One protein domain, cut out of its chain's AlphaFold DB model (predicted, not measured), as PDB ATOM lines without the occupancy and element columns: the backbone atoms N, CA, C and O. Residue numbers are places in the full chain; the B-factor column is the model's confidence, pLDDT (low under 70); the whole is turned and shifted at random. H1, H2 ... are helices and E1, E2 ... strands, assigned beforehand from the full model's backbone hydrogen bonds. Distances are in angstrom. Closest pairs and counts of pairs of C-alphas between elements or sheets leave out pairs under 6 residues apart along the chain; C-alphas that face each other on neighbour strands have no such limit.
ATOM      1  N   LEU A   6     -36.193 -34.393   3.363       78.62
ATOM      2  CA  LEU A   6     -35.731 -35.756   3.646       78.62
ATOM      3  C   LEU A   6     -36.616 -36.804   2.968       78.62
ATOM      4  O   LEU A   6     -36.101 -37.673   2.279       78.62
ATOM      5  N   GLU A   7     -37.939 -36.702   3.110       76.31
ATOM      6  CA  GLU A   7     -38.871 -37.658   2.501       76.31
ATOM      7  C   GLU A   7     -38.748 -37.662   0.970       76.31
ATOM      8  O   GLU A   7     -38.576 -38.716   0.366       76.31
ATOM      9  N   THR A   8     -38.723 -36.480   0.351       79.94
ATOM     10  CA  THR A   8     -38.523 -36.331  -1.096       79.94
ATOM     11  C   THR A   8     -37.178 -36.900  -1.551       79.94
ATOM     12  O   THR A   8     -37.103 -37.529  -2.606       79.94
ATOM     13  N   THR A   9     -36.115 -36.711  -0.768       83.75
ATOM     14  CA  THR A   9     -34.788 -37.274  -1.038       83.75
ATOM     15  C   THR A   9     -34.805 -38.799  -0.944       83.75
ATOM     16  O   THR A   9     -34.317 -39.465  -1.855       83.75
ATOM     17  N   LEU A  10     -35.423 -39.374   0.092       83.88
ATOM     18  CA  LEU A  10     -35.550 -40.827   0.254       83.88
ATOM     19  C   LEU A  10     -36.419 -41.446  -0.854       83.88
ATOM     20  O   LEU A  10     -36.039 -42.468  -1.422       83.88
ATOM     21  N   ASP A  11     -37.521 -40.797  -1.239       80.06
ATOM     22  CA  ASP A  11     -38.372 -41.208  -2.365       80.06
ATOM     23  C   ASP A  11     -37.636 -41.118  -3.707       80.06
ATOM     24  O   ASP A  11     -37.795 -41.984  -4.576       80.06
ATOM     25  N   THR A  12     -36.802 -40.092  -3.883       84.38
ATOM     26  CA  THR A  12     -35.961 -39.934  -5.075       84.38
ATOM     27  C   THR A  12     -34.937 -41.062  -5.148       84.38
ATOM     28  O   THR A  12     -34.871 -41.748  -6.166       84.38
ATOM     29  N   LEU A  13     -34.213 -41.338  -4.060       83.69
ATOM     30  CA  LEU A  13     -33.252 -42.443  -3.981       83.69
ATOM     31  C   LEU A  13     -33.929 -43.803  -4.209       83.69
ATOM     32  O   LEU A  13     -33.419 -44.631  -4.962       83.69
ATOM     33  N   LYS A  14     -35.124 -44.010  -3.646       84.94
ATOM     34  CA  LYS A  14     -35.939 -45.215  -3.858       84.94
ATOM     35  C   LYS A  14     -36.379 -45.361  -5.315       84.94
ATOM     36  O   LYS A  14     -36.339 -46.460  -5.866       84.94
ATOM     37  N   THR A  15     -36.742 -44.258  -5.970       84.19
ATOM     38  CA  THR A  15     -37.095 -44.226  -7.402       84.19
ATOM     39  C   THR A  15     -35.887 -44.504  -8.294       84.19
ATOM     40  O   THR A  15     -36.027 -45.173  -9.319       84.19
ATOM     41  N   LEU A  16     -34.703 -44.038  -7.890       84.81
ATOM     42  CA  LEU A  16     -33.424 -44.357  -8.528       84.81
ATOM     43  C   LEU A  16     -32.970 -45.799  -8.263       84.81
ATOM     44  O   LEU A  16     -32.047 -46.270  -8.919       84.81
ATOM     45  N   GLY A  17     -33.650 -46.522  -7.370       83.81
ATOM     46  CA  GLY A  17     -33.430 -47.940  -7.116       83.81
ATOM     47  C   GLY A  17     -32.560 -48.244  -5.905       83.81
ATOM     48  O   GLY A  17     -32.249 -49.414  -5.692       83.81
ATOM     49  N   ALA A  18     -32.186 -47.253  -5.095       83.81
ATOM     50  CA  ALA A  18     -31.502 -47.506  -3.834       83.81
ATOM     51  C   ALA A  18     -32.403 -48.328  -2.896       83.81
ATOM     52  O   ALA A  18     -33.605 -48.076  -2.787       83.81
ATOM     53  N   SER A  19     -31.824 -49.311  -2.206       81.44
ATOM     54  CA  SER A  19     -32.522 -50.083  -1.172       81.44
ATOM     55  C   SER A  19     -31.959 -49.830   0.218       81.44
ATOM     56  O   SER A  19     -32.725 -49.790   1.177       81.44
ATOM     57  N   THR A  20     -30.651 -49.607   0.349       87.12
ATOM     58  CA  THR A  20     -30.042 -49.268   1.640       87.12
ATOM     59  C   THR A  20     -28.916 -48.268   1.454       87.12
ATOM     60  O   THR A  20     -27.995 -48.524   0.678       87.12
ATOM     61  N   VAL A  21     -28.977 -47.166   2.197       87.19
ATOM     62  CA  VAL A  21     -27.943 -46.124   2.255       87.19
ATOM     63  C   VAL A  21     -27.429 -46.033   3.688       87.19
ATOM     64  O   VAL A  21     -28.208 -46.143   4.630       87.19
ATOM     65  N   GLU A  22     -26.125 -45.856   3.855       91.81
ATOM     66  CA  GLU A  22     -25.457 -45.789   5.154       91.81
ATOM     67  C   GLU A  22     -24.643 -44.502   5.280       91.81
ATOM     68  O   GLU A  22     -23.995 -44.084   4.321       91.81
ATOM     69  N   ILE A  23     -24.645 -43.903   6.468       89.94
ATOM     70  CA  ILE A  23     -23.792 -42.772   6.832       89.94
ATOM     71  C   ILE A  23     -23.071 -43.116   8.125       89.94
ATOM     72  O   ILE A  23     -23.717 -43.439   9.121       89.94
ATOM     73  N   THR A  24     -21.748 -43.014   8.114       87.38
ATOM     74  CA  THR A  24     -20.917 -43.187   9.307       87.38
ATOM     75  C   THR A  24     -20.546 -41.822   9.859       87.38
ATOM     76  O   THR A  24     -20.300 -40.890   9.097       87.38
ATOM     77  N   TYR A  25     -20.483 -41.697  11.175       85.69
ATOM     78  CA  TYR A  25     -19.965 -40.506  11.833       85.69
ATOM     79  C   TYR A  25     -19.011 -40.907  12.952       85.69
ATOM     80  O   TYR A  25     -19.107 -42.013  13.492       85.69
ATOM     81  N   PHE A  26     -18.087 -40.009  13.268       81.56
ATOM     82  CA  PHE A  26     -17.124 -40.190  14.343       81.56
ATOM     83  C   PHE A  26     -16.905 -38.899  15.117       81.56
ATOM     84  O   PHE A  26     -16.794 -37.827  14.523       81.56
ATOM     85  N   GLY A  27     -16.822 -39.009  16.438       70.75
ATOM     86  CA  GLY A  27     -16.666 -37.892  17.364       70.75
ATOM     87  C   GLY A  27     -15.627 -38.227  18.425       70.75
ATOM     88  O   GLY A  27     -15.909 -38.965  19.368       70.75
ATOM     89  N   SER A  28     -14.417 -37.672  18.299       62.72
ATOM     90  CA  SER A  28     -13.290 -37.981  19.185       62.72
ATOM     91  C   SER A  28     -12.512 -36.724  19.583       62.72
ATOM     92  O   SER A  28     -11.827 -36.101  18.774       62.72
ATOM     93  N   GLY A  29     -12.538 -36.381  20.873       59.84
ATOM     94  CA  GLY A  29     -11.813 -35.214  21.391       59.84
ATOM     95  C   GLY A  29     -12.474 -33.893  20.994       59.84
ATOM     96  O   GLY A  29     -13.668 -33.747  21.192       59.84
ATOM     97  N   ASP A  30     -11.714 -32.927  20.477       59.06
ATOM     98  CA  ASP A  30     -12.250 -31.623  20.039       59.06
ATOM     99  C   ASP A  30     -12.698 -31.634  18.557       59.06
ATOM    100  O   ASP A  30     -12.986 -30.578  17.996       59.06
ATOM    101  N   ASP A  31     -12.710 -32.811  17.915       63.19
ATOM    102  CA  ASP A  31     -12.969 -32.986  16.487       63.19
ATOM    103  C   ASP A  31     -13.992 -34.117  16.241       63.19
ATOM    104  O   ASP A  31     -13.919 -35.201  16.828       63.19
ATOM    105  N   GLY A  32     -14.902 -33.904  15.290       74.19
ATOM    106  CA  GLY A  32     -15.799 -34.931  14.764       74.19
ATOM    107  C   GLY A  32     -16.059 -34.726  13.274       74.19
ATOM    108  O   GLY A  32     -15.842 -33.633  12.749       74.19
ATOM    109  N   ALA A  33     -16.459 -35.783  12.566       82.69
ATOM    110  CA  ALA A  33     -16.917 -35.659  11.185       82.69
ATOM    111  C   ALA A  33     -17.978 -36.701  10.818       82.69
ATOM    112  O   ALA A  33     -18.019 -37.811  11.352       82.69
ATOM    113  N   ILE A  34     -18.838 -36.316   9.881       85.88
ATOM    114  CA  ILE A  34     -19.808 -37.194   9.230       85.88
ATOM    115  C   ILE A  34     -19.257 -37.527   7.848       85.88
ATOM    116  O   ILE A  34     -18.915 -36.634   7.071       85.88
ATOM    117  N   GLU A  35     -19.155 -38.816   7.550       88.69
ATOM    118  CA  GLU A  35     -18.716 -39.302   6.248       88.69
ATOM    119  C   GLU A  35     -19.802 -39.114   5.191       88.69
ATOM    120  O   GLU A  35     -20.998 -39.022   5.479       88.69
ATOM    121  N   SER A  36     -19.387 -39.101   3.925       87.88
ATOM    122  CA  SER A  36     -20.338 -39.056   2.818       87.88
ATOM    123  C   SER A  36     -21.246 -40.300   2.799       87.88
ATOM    124  O   SER A  36     -20.786 -41.410   3.095       87.88
ATOM    125  N   PRO A  37     -22.524 -40.162   2.401       89.50
ATOM    126  CA  PRO A  37     -23.441 -41.291   2.345       89.50
ATOM    127  C   PRO A  37     -22.997 -42.338   1.333       89.50
ATOM    128  O   PRO A  37     -22.649 -42.028   0.197       89.50
ATOM    129  N   THR A  38     -23.043 -43.597   1.748       88.62
ATOM    130  CA  THR A  38     -22.601 -44.741   0.954       88.62
ATOM    131  C   THR A  38     -23.786 -45.632   0.608       88.62
ATOM    132  O   THR A  38     -24.547 -46.052   1.483       88.62
ATOM    133  N   LEU A  39     -23.930 -45.981  -0.670       90.25
ATOM    134  CA  LEU A  39     -24.891 -46.990  -1.105       90.25
ATOM    135  C   LEU A  39     -24.425 -48.381  -0.649       90.25
ATOM    136  O   LEU A  39     -23.308 -48.800  -0.942       90.25
ATOM    137  N   LYS A  40     -25.276 -49.123   0.064       90.25
ATOM    138  CA  LYS A  40     -24.975 -50.506   0.486       90.25
ATOM    139  C   LYS A  40     -25.635 -51.539  -0.397       90.25
ATOM    140  O   LYS A  40     -25.030 -52.557  -0.724       90.25
ATOM    141  N   THR A  41     -26.897 -51.309  -0.732       85.94
ATOM    142  CA  THR A  41     -27.663 -52.197  -1.601       85.94
ATOM    143  C   THR A  41     -28.593 -51.383  -2.493       85.94
ATOM    144  O   THR A  41     -29.051 -50.301  -2.111       85.94
ATOM    145  N   PHE A  42     -28.903 -51.929  -3.668       86.50
ATOM    146  CA  PHE A  42     -29.877 -51.386  -4.613       86.50
ATOM    147  C   PHE A  42     -30.658 -52.515  -5.304       86.50
ATOM    148  O   PHE A  42     -30.242 -53.678  -5.321       86.50
ATOM    149  N   PHE A  43     -31.818 -52.185  -5.868       80.88
ATOM    150  CA  PHE A  43     -32.672 -53.138  -6.567       80.88
ATOM    151  C   PHE A  43     -32.061 -53.577  -7.903       80.88
ATOM    152  O   PHE A  43     -31.502 -52.789  -8.664       80.88
ATOM    153  N   ALA A  44     -32.224 -54.859  -8.237       75.56
ATOM    154  CA  ALA A  44     -31.730 -55.401  -9.496       75.56
ATOM    155  C   ALA A  44     -32.380 -54.704 -10.707       75.56
ATOM    156  O   ALA A  44     -33.605 -54.627 -10.802       75.56
ATOM    157  N   GLY A  45     -31.554 -54.267 -11.663       75.75
ATOM    158  CA  GLY A  45     -32.002 -53.590 -12.888       75.75
ATOM    159  C   GLY A  45     -31.900 -52.063 -12.857       75.75
ATOM    160  O   GLY A  45     -32.263 -51.435 -13.848       75.75
ATOM    161  N   TYR A  46     -31.390 -51.495 -11.764       83.88
ATOM    162  CA  TYR A  46     -31.060 -50.077 -11.629       83.88
ATOM    163  C   TYR A  46     -29.553 -49.840 -11.791       83.88
ATOM    164  O   TYR A  46     -28.765 -50.785 -11.712       83.88
ATOM    165  N   ASP A  47     -29.182 -48.594 -12.081       85.19
ATOM    166  CA  ASP A  47     -27.801 -48.187 -12.336       85.19
ATOM    167  C   ASP A  47     -27.147 -47.637 -11.066       85.19
ATOM    168  O   ASP A  47     -27.605 -46.643 -10.508       85.19
ATOM    169  N   GLU A  48     -26.085 -48.304 -10.621       86.12
ATOM    170  CA  GLU A  48     -25.355 -47.972  -9.394       86.12
ATOM    171  C   GLU A  48     -24.698 -46.588  -9.485       86.12
ATOM    172  O   GLU A  48     -24.833 -45.796  -8.558       86.12
ATOM    173  N   GLU A  49     -24.095 -46.254 -10.632       87.12
ATOM    174  CA  GLU A  49     -23.396 -44.979 -10.855       87.12
ATOM    175  C   GLU A  49     -24.359 -43.788 -10.738       87.12
ATOM    176  O   GLU A  49     -24.070 -42.824 -10.036       87.12
ATOM    177  N   THR A  50     -25.562 -43.892 -11.314       85.88
ATOM    178  CA  THR A  50     -26.609 -42.865 -11.170       85.88
ATOM    179  C   THR A  50     -27.037 -42.653  -9.707       85.88
ATOM    180  O   THR A  50     -27.340 -41.527  -9.303       85.88
ATOM    181  N   ILE A  51     -27.098 -43.718  -8.899       85.69
ATOM    182  CA  ILE A  51     -27.471 -43.613  -7.479       85.69
ATOM    183  C   ILE A  51     -26.329 -42.972  -6.680       85.69
ATOM    184  O   ILE A  51     -26.582 -42.096  -5.852       85.69
ATOM    185  N   GLU A  52     -25.085 -43.375  -6.935       87.12
ATOM    186  CA  GLU A  52     -23.904 -42.798  -6.285       87.12
ATOM    187  C   GLU A  52     -23.705 -41.320  -6.648       87.12
ATOM    188  O   GLU A  52     -23.415 -40.515  -5.767       87.12
ATOM    189  N   GLU A  53     -23.949 -40.922  -7.902       87.25
ATOM    190  CA  GLU A  53     -23.943 -39.511  -8.314       87.25
ATOM    191  C   GLU A  53     -25.000 -38.696  -7.560       87.25
ATOM    192  O   GLU A  53     -24.717 -37.590  -7.100       87.25
ATOM    193  N   ALA A  54     -26.206 -39.247  -7.378       84.19
ATOM    194  CA  ALA A  54     -27.255 -38.584  -6.610       84.19
ATOM    195  C   ALA A  54     -26.864 -38.408  -5.132       84.19
ATOM    196  O   ALA A  54     -27.165 -37.362  -4.550       84.19
ATOM    197  N   LEU A  55     -26.189 -39.402  -4.538       86.25
ATOM    198  CA  LEU A  55     -25.655 -39.348  -3.170       86.25
ATOM    199  C   LEU A  55     -24.454 -38.403  -3.025       86.25
ATOM    200  O   LEU A  55     -24.226 -37.908  -1.929       86.25
ATOM    201  N   ALA A  56     -23.706 -38.134  -4.093       83.75
ATOM    202  CA  ALA A  56     -22.588 -37.186  -4.090       83.75
ATOM    203  C   ALA A  56     -23.017 -35.718  -4.296       83.75
ATOM    204  O   ALA A  56     -22.185 -34.816  -4.190       83.75
ATOM    205  N   ASP A  57     -24.290 -35.482  -4.619       80.69
ATOM    206  CA  ASP A  57     -24.878 -34.162  -4.851       80.69
ATOM    207  C   ASP A  57     -25.909 -33.836  -3.746       80.69
ATOM    208  O   ASP A  57     -25.822 -34.312  -2.612       80.69
ATOM    209  N   GLN A  58     -26.932 -33.046  -4.065       76.38
ATOM    210  CA  GLN A  58     -27.945 -32.545  -3.138       76.38
ATOM    211  C   GLN A  58     -28.628 -33.606  -2.248       76.38
ATOM    212  O   GLN A  58     -29.064 -33.283  -1.134       76.38
ATOM    213  N   SER A  59     -28.747 -34.863  -2.705       81.94
ATOM    214  CA  SER A  59     -29.322 -35.927  -1.868       81.94
ATOM    215  C   SER A  59     -28.404 -36.242  -0.693       81.94
ATOM    216  O   SER A  59     -28.894 -36.398   0.423       81.94
ATOM    217  N   GLY A  60     -27.088 -36.277  -0.921       83.19
ATOM    218  CA  GLY A  60     -26.107 -36.547   0.121       83.19
ATOM    219  C   GLY A  60     -26.085 -35.481   1.202       83.19
ATOM    220  O   GLY A  60     -26.220 -35.802   2.381       83.19
ATOM    221  N   ASP A  61     -26.029 -34.213   0.790       84.38
ATOM    222  CA  ASP A  61     -26.059 -33.061   1.699       84.38
ATOM    223  C   ASP A  61     -27.310 -33.069   2.589       84.38
ATOM    224  O   ASP A  61     -27.252 -32.759   3.778       84.38
ATOM    225  N   THR A  62     -28.456 -33.467   2.025       83.25
ATOM    226  CA  THR A  62     -29.718 -33.560   2.773       83.25
ATOM    227  C   THR A  62     -29.670 -34.664   3.829       83.25
ATOM    228  O   THR A  62     -30.176 -34.471   4.936       83.25
ATOM    229  N   LEU A  63     -29.072 -35.817   3.509       85.12
ATOM    230  CA  LEU A  63     -28.936 -36.911   4.468       85.12
ATOM    231  C   LEU A  63     -27.913 -36.575   5.566       85.12
ATOM    232  O   LEU A  63     -28.189 -36.847   6.731       85.12
ATOM    233  N   ILE A  64     -26.793 -35.926   5.226       86.44
ATOM    234  CA  ILE A  64     -25.800 -35.441   6.203       86.44
ATOM    235  C   ILE A  64     -26.441 -34.431   7.158       86.44
ATOM    236  O   ILE A  64     -26.345 -34.597   8.369       86.44
ATOM    237  N   ALA A  65     -27.175 -33.441   6.643       83.19
ATOM    238  CA  ALA A  65     -27.858 -32.455   7.482       83.19
ATOM    239  C   ALA A  65     -28.899 -33.093   8.425       83.19
ATOM    240  O   ALA A  65     -29.160 -32.578   9.514       83.19
ATOM    241  N   PHE A  66     -29.513 -34.212   8.021       83.19
ATOM    242  CA  PHE A  66     -30.369 -34.997   8.906       83.19
ATOM    243  C   PHE A  66     -29.562 -35.703  10.005       83.19
ATOM    244  O   PHE A  66     -29.979 -35.661  11.161       83.19
ATOM    245  N   VAL A  67     -28.409 -36.297   9.673       83.31
ATOM    246  CA  VAL A  67     -27.497 -36.908  10.657       83.31
ATOM    247  C   VAL A  67     -27.019 -35.868  11.672       83.31
ATOM    248  O   VAL A  67     -27.174 -36.082  12.868       83.31
ATOM    249  N   GLU A  68     -26.537 -34.707  11.221       80.69
ATOM    250  CA  GLU A  68     -26.128 -33.594  12.096       80.69
ATOM    251  C   GLU A  68     -27.250 -33.166  13.044       80.69
ATOM    252  O   GLU A  68     -27.024 -32.872  14.218       80.69
ATOM    253  N   HIS A  69     -28.483 -33.131  12.533       78.31
ATOM    254  CA  HIS A  69     -29.637 -32.787  13.343       78.31
ATOM    255  C   HIS A  69     -29.948 -33.853  14.399       78.31
ATOM    256  O   HIS A  69     -30.275 -33.489  15.527       78.31
ATOM    257  N   LEU A  70     -29.843 -35.138  14.042       76.44
ATOM    258  CA  LEU A  70     -30.072 -36.254  14.960       76.44
ATOM    259  C   LEU A  70     -29.059 -36.252  16.112       76.44
ATOM    260  O   LEU A  70     -29.443 -36.461  17.258       76.44
ATOM    261  N   LEU A  71     -27.788 -35.974  15.816       74.94
ATOM    262  CA  LEU A  71     -26.706 -35.987  16.807       74.94
ATOM    263  C   LEU A  71     -26.737 -34.778  17.761       74.94
ATOM    264  O   LEU A  71     -26.198 -34.843  18.863       74.94
ATOM    265  N   GLY A  72     -27.407 -33.689  17.377       69.88
ATOM    266  CA  GLY A  72     -27.561 -32.502  18.215       69.88
ATOM    267  C   GLY A  72     -26.326 -31.593  18.237       69.88
ATOM    268  O   GLY A  72     -25.255 -31.903  17.724       69.88
ATOM    269  N   PHE A  73     -26.476 -30.391  18.796       67.50
ATOM    270  CA  PHE A  73     -25.425 -29.374  18.734       67.50
ATOM    271  C   PHE A  73     -24.218 -29.748  19.608       67.50
ATOM    272  O   PHE A  73     -24.375 -30.001  20.800       67.50
ATOM    273  N   GLY A  74     -23.011 -29.706  19.036       65.50
ATOM    274  CA  GLY A  74     -21.768 -29.989  19.761       65.50
ATOM    275  C   GLY A  74     -21.409 -31.473  19.879       65.50
ATOM    276  O   GLY A  74     -20.499 -31.787  20.640       65.50
ATOM    277  N   TRP A  75     -22.073 -32.356  19.121       71.81
ATOM    278  CA  TRP A  75     -21.812 -33.802  19.103       71.81
ATOM    279  C   TRP A  75     -20.344 -34.163  18.810       71.81
ATOM    280  O   TRP A  75     -19.846 -35.156  19.327       71.81
ATOM    281  N   GLU A  76     -19.643 -33.314  18.056       65.75
ATOM    282  CA  GLU A  76     -18.227 -33.438  17.683       65.75
ATOM    283  C   GLU A  76     -17.260 -33.285  18.874       65.75
ATOM    284  O   GLU A  76     -16.132 -33.763  18.814       65.75
ATOM    285  N   ASN A  77     -17.688 -32.637  19.968       59.34
ATOM    286  CA  ASN A  77     -16.815 -32.271  21.087       59.34
ATOM    287  C   ASN A  77     -16.945 -33.245  22.268       59.34
ATOM    288  O   ASN A  77     -17.804 -33.094  23.137       59.34
ATOM    289  N   GLY A  78     -16.028 -34.204  22.353       50.38
ATOM    290  CA  GLY A  78     -15.679 -34.906  23.591       50.38
ATOM    291  C   GLY A  78     -16.669 -35.980  24.034       50.38
ATOM    292  O   GLY A  78     -16.571 -36.466  25.159       50.38
ATOM    293  N   THR A  79     -17.606 -36.348  23.166       53.09
ATOM    294  CA  THR A  79     -18.687 -37.291  23.462       53.09
ATOM    295  C   THR A  79     -18.279 -38.757  23.241       53.09
ATOM    296  O   THR A  79     -18.876 -39.646  23.843       53.09
ATOM    297  N   GLY A  80     -17.234 -39.023  22.441       56.44
ATOM    298  CA  GLY A  80     -16.825 -40.388  22.080       56.44
ATOM    299  C   GLY A  80     -17.885 -41.110  21.245       56.44
ATOM    300  O   GLY A  80     -18.045 -42.320  21.396       56.44
ATOM    301  N   LEU A  81     -18.660 -40.346  20.465       65.25
ATOM    302  CA  LEU A  81     -19.787 -40.828  19.676       65.25
ATOM    303  C   LEU A  81     -19.325 -41.240  18.292       65.25
ATOM    304  O   LEU A  81     -19.207 -40.408  17.392       65.25
ATOM    305  N   ASP A  82     -19.158 -42.541  18.121       76.62
ATOM    306  CA  ASP A  82     -18.966 -43.145  16.816       76.62
ATOM    307  C   ASP A  82     -20.207 -43.965  16.483       76.62
ATOM    308  O   ASP A  82     -20.812 -44.619  17.336       76.62
ATOM    309  N   GLY A  83     -20.647 -43.918  15.235       79.69
ATOM    310  CA  GLY A  83     -21.869 -44.618  14.895       79.69
ATOM    311  C   GLY A  83     -22.203 -44.609  13.428       79.69
ATOM    312  O   GLY A  83     -21.452 -44.168  12.557       79.69
ATOM    313  N   THR A  84     -23.352 -45.192  13.142       81.94
ATOM    314  CA  THR A  84     -23.825 -45.428  11.792       81.94
ATOM    315  C   THR A  84     -25.329 -45.221  11.734       81.94
ATOM    316  O   THR A  84     -26.080 -45.765  12.541       81.94
ATOM    317  N   ILE A  85     -25.774 -44.456  10.743       82.81
ATOM    318  CA  ILE A  85     -27.182 -44.283  10.404       82.81
ATOM    319  C   ILE A  85     -27.461 -45.033   9.107       82.81
ATOM    320  O   ILE A  85     -26.800 -44.817   8.093       82.81
ATOM    321  N   ILE A  86     -28.455 -45.916   9.142       84.38
ATOM    322  CA  ILE A  86     -28.856 -46.766   8.023       84.38
ATOM    323  C   ILE A  86     -30.267 -46.378   7.594       84.38
ATOM    324  O   ILE A  86     -31.210 -46.483   8.372       84.38
ATOM    325  N   PHE A  87     -30.422 -45.989   6.333       84.62
ATOM    326  CA  PHE A  87     -31.705 -45.752   5.682       84.62
ATOM    327  C   PHE A  87     -32.087 -47.001   4.882       84.62
ATOM    328  O   PHE A  87     -31.556 -47.240   3.795       84.62
ATOM    329  N   ASP A  88     -33.002 -47.809   5.413       81.69
ATOM    330  CA  ASP A  88     -33.615 -48.929   4.702       81.69
ATOM    331  C   ASP A  88     -34.859 -48.442   3.947       81.69
ATOM    332  O   ASP A  88     -35.948 -48.291   4.502       81.69
ATOM    333  N   LEU A  89     -34.695 -48.226   2.644       82.31
ATOM    334  CA  LEU A  89     -35.745 -47.746   1.743       82.31
ATOM    335  C   LEU A  89     -36.731 -48.856   1.338       82.31
ATOM    336  O   LEU A  89     -37.738 -48.592   0.677       82.31
ATOM    337  N   THR A  90     -36.448 -50.114   1.693       75.06
ATOM    338  CA  THR A  90     -37.318 -51.260   1.390       75.06
ATOM    339  C   THR A  90     -38.392 -51.450   2.446       75.06
ATOM    340  O   THR A  90     -39.523 -51.814   2.116       75.06
ATOM    341  N   THR A  91     -38.041 -51.190   3.705       72.81
ATOM    342  CA  THR A  91     -38.960 -51.249   4.844       72.81
ATOM    343  C   THR A  91     -39.387 -49.871   5.333       72.81
ATOM    344  O   THR A  91     -40.190 -49.785   6.262       72.81
ATOM    345  N   ASP A  92     -38.883 -48.825   4.673       70.12
ATOM    346  CA  ASP A  92     -39.020 -47.431   5.055       70.12
ATOM    347  C   ASP A  92     -38.651 -47.278   6.543       70.12
ATOM    348  O   ASP A  92     -39.475 -46.955   7.399       70.12
ATOM    349  N   LYS A  93     -37.396 -47.588   6.877       70.81
ATOM    350  CA  LYS A  93     -36.859 -47.470   8.234       70.81
ATOM    351  C   LYS A  93     -35.555 -46.703   8.262       70.81
ATOM    352  O   LYS A  93     -34.748 -46.804   7.343       70.81
ATOM    353  N   ILE A  94     -35.347 -45.977   9.353       76.38
ATOM    354  CA  ILE A  94     -34.056 -45.380   9.681       76.38
ATOM    355  C   ILE A  94     -33.592 -46.033  10.977       76.38
ATOM    356  O   ILE A  94     -34.317 -46.002  11.972       76.38
ATOM    357  N   THR A  95     -32.418 -46.651  10.942       75.38
ATOM    358  CA  THR A  95     -31.777 -47.250  12.111       75.38
ATOM    359  C   THR A  95     -30.572 -46.413  12.490       75.38
ATOM    360  O   THR A  95     -29.709 -46.160  11.649       75.38
ATOM    361  N   HIS A  96     -30.502 -46.002  13.749       78.19
ATOM    362  CA  HIS A  96     -29.352 -45.306  14.312       78.19
ATOM    363  C   HIS A  96     -28.640 -46.247  15.282       78.19
ATOM    364  O   HIS A  96     -29.207 -46.649  16.296       78.19
ATOM    365  N   ASN A  97     -27.417 -46.631  14.916       71.38
ATOM    366  CA  ASN A  97     -26.540 -47.486  15.703       71.38
ATOM    367  C   ASN A  97     -25.390 -46.645  16.242       71.38
ATOM    368  O   ASN A  97     -24.584 -46.145  15.460       71.38
ATOM    369  N   GLN A  98     -25.306 -46.516  17.558       68.50
ATOM    370  CA  GLN A  98     -24.299 -45.696  18.222       68.50
ATOM    371  C   GLN A  98     -23.452 -46.546  19.171       68.50
ATOM    372  O   GLN A  98     -23.984 -47.353  19.938       68.50
ATOM    373  N   GLU A  99     -22.137 -46.342  19.122       56.34
ATOM    374  CA  GLU A  99     -21.170 -46.831  20.099       56.34
ATOM    375  C   GLU A  99     -20.604 -45.628  20.876       56.34
ATOM    376  O   GLU A  99     -20.076 -44.682  20.297       56.34
ATOM    377  N   GLU A 100     -20.747 -45.646  22.205       49.28
ATOM    378  CA  GLU A 100     -20.194 -44.625  23.108       49.28
ATOM    379  C   GLU A 100     -18.874 -45.113  23.723       49.28
ATOM    380  O   GLU A 100     -18.854 -46.095  24.471       49.28
ATOM    381  N   GLU A 101     -17.757 -44.424  23.453       37.94
ATOM    382  CA  GLU A 101     -16.434 -44.822  23.972       37.94
ATOM    383  C   GLU A 101     -16.088 -44.254  25.371       37.94
ATOM    384  O   GLU A 101     -14.990 -44.484  25.887       37.94
ATOM    385  N   VAL A 102     -17.013 -43.575  26.065       35.38
ATOM    386  CA  VAL A 102     -16.778 -43.061  27.431       35.38
ATOM    387  C   VAL A 102     -17.514 -43.906  28.480       35.38
ATOM    388  O   VAL A 102     -18.631 -43.624  28.883       35.38
ATOM    389  N   ILE A 103     -16.826 -44.941  28.980       31.67
ATOM    390  CA  ILE A 103     -17.157 -45.699  30.206       31.67
ATOM    391  C   ILE A 103     -18.574 -46.312  30.225       31.67
ATOM    392  O   ILE A 103     -19.327 -46.114  31.167       31.67
ATOM    393  N   GLN A 104     -18.912 -47.133  29.235       29.14
ATOM    394  CA  GLN A 104     -19.691 -48.379  29.352       29.14
ATOM    395  C   GLN A 104     -20.066 -48.809  27.938       29.14
ATOM    396  O   GLN A 104     -20.567 -48.010  27.164       29.14
ATOM    397  N   CYS A 105     -19.841 -50.079  27.604       27.28
ATOM    398  CA  CYS A 105     -20.324 -50.674  26.362       27.28
ATOM    399  C   CYS A 105     -21.867 -50.710  26.363       27.28
ATOM    400  O   CYS A 105     -22.452 -51.753  26.655       27.28
ATOM    401  N   ASN A 106     -22.520 -49.581  26.087       30.80
ATOM    402  CA  ASN A 106     -23.956 -49.482  25.865       30.80
ATOM    403  C   ASN A 106     -24.186 -49.357  24.360       30.80
ATOM    404  O   ASN A 106     -23.860 -48.353  23.742       30.80
ATOM    405  N   TYR A 107     -24.714 -50.431  23.782       32.62
ATOM    406  CA  TYR A 107     -25.215 -50.450  22.418       32.62
ATOM    407  C   TYR A 107     -26.666 -49.967  22.457       32.62
ATOM    408  O   TYR A 107     -27.515 -50.660  23.023       32.62
ATOM    409  N   ASN A 108     -26.938 -48.794  21.887       38.97
ATOM    410  CA  ASN A 108     -28.298 -48.310  21.663       38.97
ATOM    411  C   ASN A 108     -28.612 -48.442  20.166       38.97
ATOM    412  O   ASN A 108     -27.933 -47.854  19.329       38.97
ATOM    413  N   GLU A 109     -29.625 -49.248  19.848       36.34
ATOM    414  CA  GLU A 109     -30.200 -49.375  18.505       36.34
ATOM    415  C   GLU A 109     -31.598 -48.750  18.542       36.34
ATOM    416  O   GLU A 109     -32.525 -49.308  19.141       36.34
ATOM    417  N   GLU A 110     -31.750 -47.577  17.928       44.97
ATOM    418  CA  GLU A 110     -33.052 -46.934  17.732       44.97
ATOM    419  C   GLU A 110     -33.554 -47.186  16.304       44.97
ATOM    420  O   GLU A 110     -32.826 -46.986  15.329       44.97
ATOM    421  N   VAL A 111     -34.810 -47.636  16.167       36.16
ATOM    422  CA  VAL A 111     -35.439 -47.977  14.877       36.16
ATOM    423  C   VAL A 111     -36.709 -47.154  14.679       36.16
ATOM    424  O   VAL A 111     -37.686 -47.333  15.405       36.16
ATOM    425  N   TYR A 112     -36.729 -46.325  13.637       42.72
ATOM    426  CA  TYR A 112     -37.869 -45.486  13.257       42.72
ATOM    427  C   TYR A 112     -38.627 -46.104  12.068       42.72
ATOM    428  O   TYR A 112     -37.989 -46.461  11.077       42.72
ATOM    429  N   ASN A 113     -39.969 -46.231  12.111       35.78
ATOM    430  CA  ASN A 113     -40.773 -46.668  10.950       35.78
ATOM    431  C   ASN A 113     -41.379 -45.465  10.202       35.78
ATOM    432  O   ASN A 113     -42.265 -44.784  10.723       35.78
ATOM    433  N   LEU A 114     -41.018 -45.255   8.936       44.31
ATOM    434  CA  LEU A 114     -41.559 -44.161   8.112       44.31
ATOM    435  C   LEU A 114     -43.083 -44.252   7.913       44.31
ATOM    436  O   LEU A 114     -43.761 -43.230   7.875       44.31
ATOM    437  N   ALA A 115     -43.659 -45.456   7.835       39.91
ATOM    438  CA  ALA A 115     -45.093 -45.630   7.577       39.91
ATOM    439  C   ALA A 115     -46.000 -45.519   8.827       39.91
ATOM    440  O   ALA A 115     -47.204 -45.755   8.738       39.91
ATOM    441  N   GLY A 116     -45.461 -45.176   9.999       35.34
ATOM    442  CA  GLY A 116     -46.250 -45.081  11.234       35.34
ATOM    443  C   GLY A 116     -45.753 -44.018  12.200       35.34
ATOM    444  O   GLY A 116     -46.567 -43.279  12.745       35.34
ATOM    445  N   ASP A 117     -44.435 -43.874  12.324       38.50
ATOM    446  CA  ASP A 117     -43.811 -42.902  13.223       38.50
ATOM    447  C   ASP A 117     -43.595 -41.543  12.518       38.50
ATOM    448  O   ASP A 117     -43.593 -40.504  13.170       38.50
ATOM    449  N   LEU A 118     -43.535 -41.528  11.175       37.72
ATOM    450  CA  LEU A 118     -43.541 -40.312  10.335       37.72
ATOM    451  C   LEU A 118     -44.917 -39.984   9.710       37.72
ATOM    452  O   LEU A 118     -45.107 -38.892   9.178       37.72
ATOM    453  N   LEU A 119     -45.915 -40.877   9.799       33.34
ATOM    454  CA  LEU A 119     -47.265 -40.674   9.233       33.34
ATOM    455  C   LEU A 119     -48.323 -40.158  10.227       33.34
ATOM    456  O   LEU A 119     -49.444 -39.872   9.805       33.34
TER     457      LEU A 119
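What this domain is: This is residues 6 to 119 of the 284 residues of an uncharacterized protein of Crocosphaera chwakensis CCY0110 (UniProt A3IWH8). One twisted sheet of six strands makes a long wall, with helices H1 and H3 over one face and H2 packed on E3 at one end. The longest strand, E1, has E2 and E3 one after the other along one side; E4, E5 and E6 follow on its other side, and no named helix covers E6. The printed part has 114 residues with three named helices and six named strands, in the order H1 E1 E2 E3 H2 H3 E4 E5 E6. The sheet is branched, its neighbour pairs antiparallel, and the class is mixed, helices and strands. The whole is compact, with a radius of gyration of the C-alphas of 14.6 A, yet elongated, spanning 46 by 29 by 22 A.

How they stand to each other: H1, residues 6 to 15, is on the sheet at a height of 10.2 A and is joined by a tight link to E1, residues 18 to 28. On the local plane it stands at 34 degrees to E1, slantwise to the strands. E2, residues 31 to 34, forms an antiparallel hairpin with E1 beside residues 25 to 28, with N 26 and O 33 within hydrogen-bond range at 2.9 A. E3, residues 38 to 42, is antiparallel to E1 beside residues 18 to 22, on the same side as E2, with N 22 and O 38 at 2.9 A. H2, residues 48 to 56, is on the sheet; its closest C-alphas to E3 are those of Glu 52 and Leu 39, 6.7 A apart. H3, residues 58 to 71, is on the same face as H1 at a height of 9.2 A. H3 touches H1, closest at the C-alphas of Ser 59 and Thr 9, 5.7 A, at a steep tilt of 46 degrees, opposite ways. E4, residues 81 to 88, lies on the other side of E1, antiparallel, with N 23 and O 85 at 2.8 A. E5, residues 93 to 100, and E6, residues 107 to 113, complete a meander with E4, each strand the antiparallel neighbour of the one before; N 84 and O 97 are 2.8 A apart, N 112 and O 94 2.9 A. In H1, H2 and H3 every O i to N i+4 pair is within hydrogen-bond range.

Where its parts are: H1 begins at C-alpha 6 (-35.731, -35.756, 3.646). E1 measures 30.9 A, H3 20.3 A, E4 21.9 A, E5 22.5 A and E6 19.7 A. E6 ends at C-alpha 113 (-40.773, -46.668, 10.950).

The domain as a whole: The C-alphas farthest apart, Gly 45 and Ile 103, are 46.3 A apart. The printed part has no cut and no long link. Its mean pLDDT is 71.6; residues 28 to 31, 72 to 74, 76 to 81 and 98 to 119 are under 70.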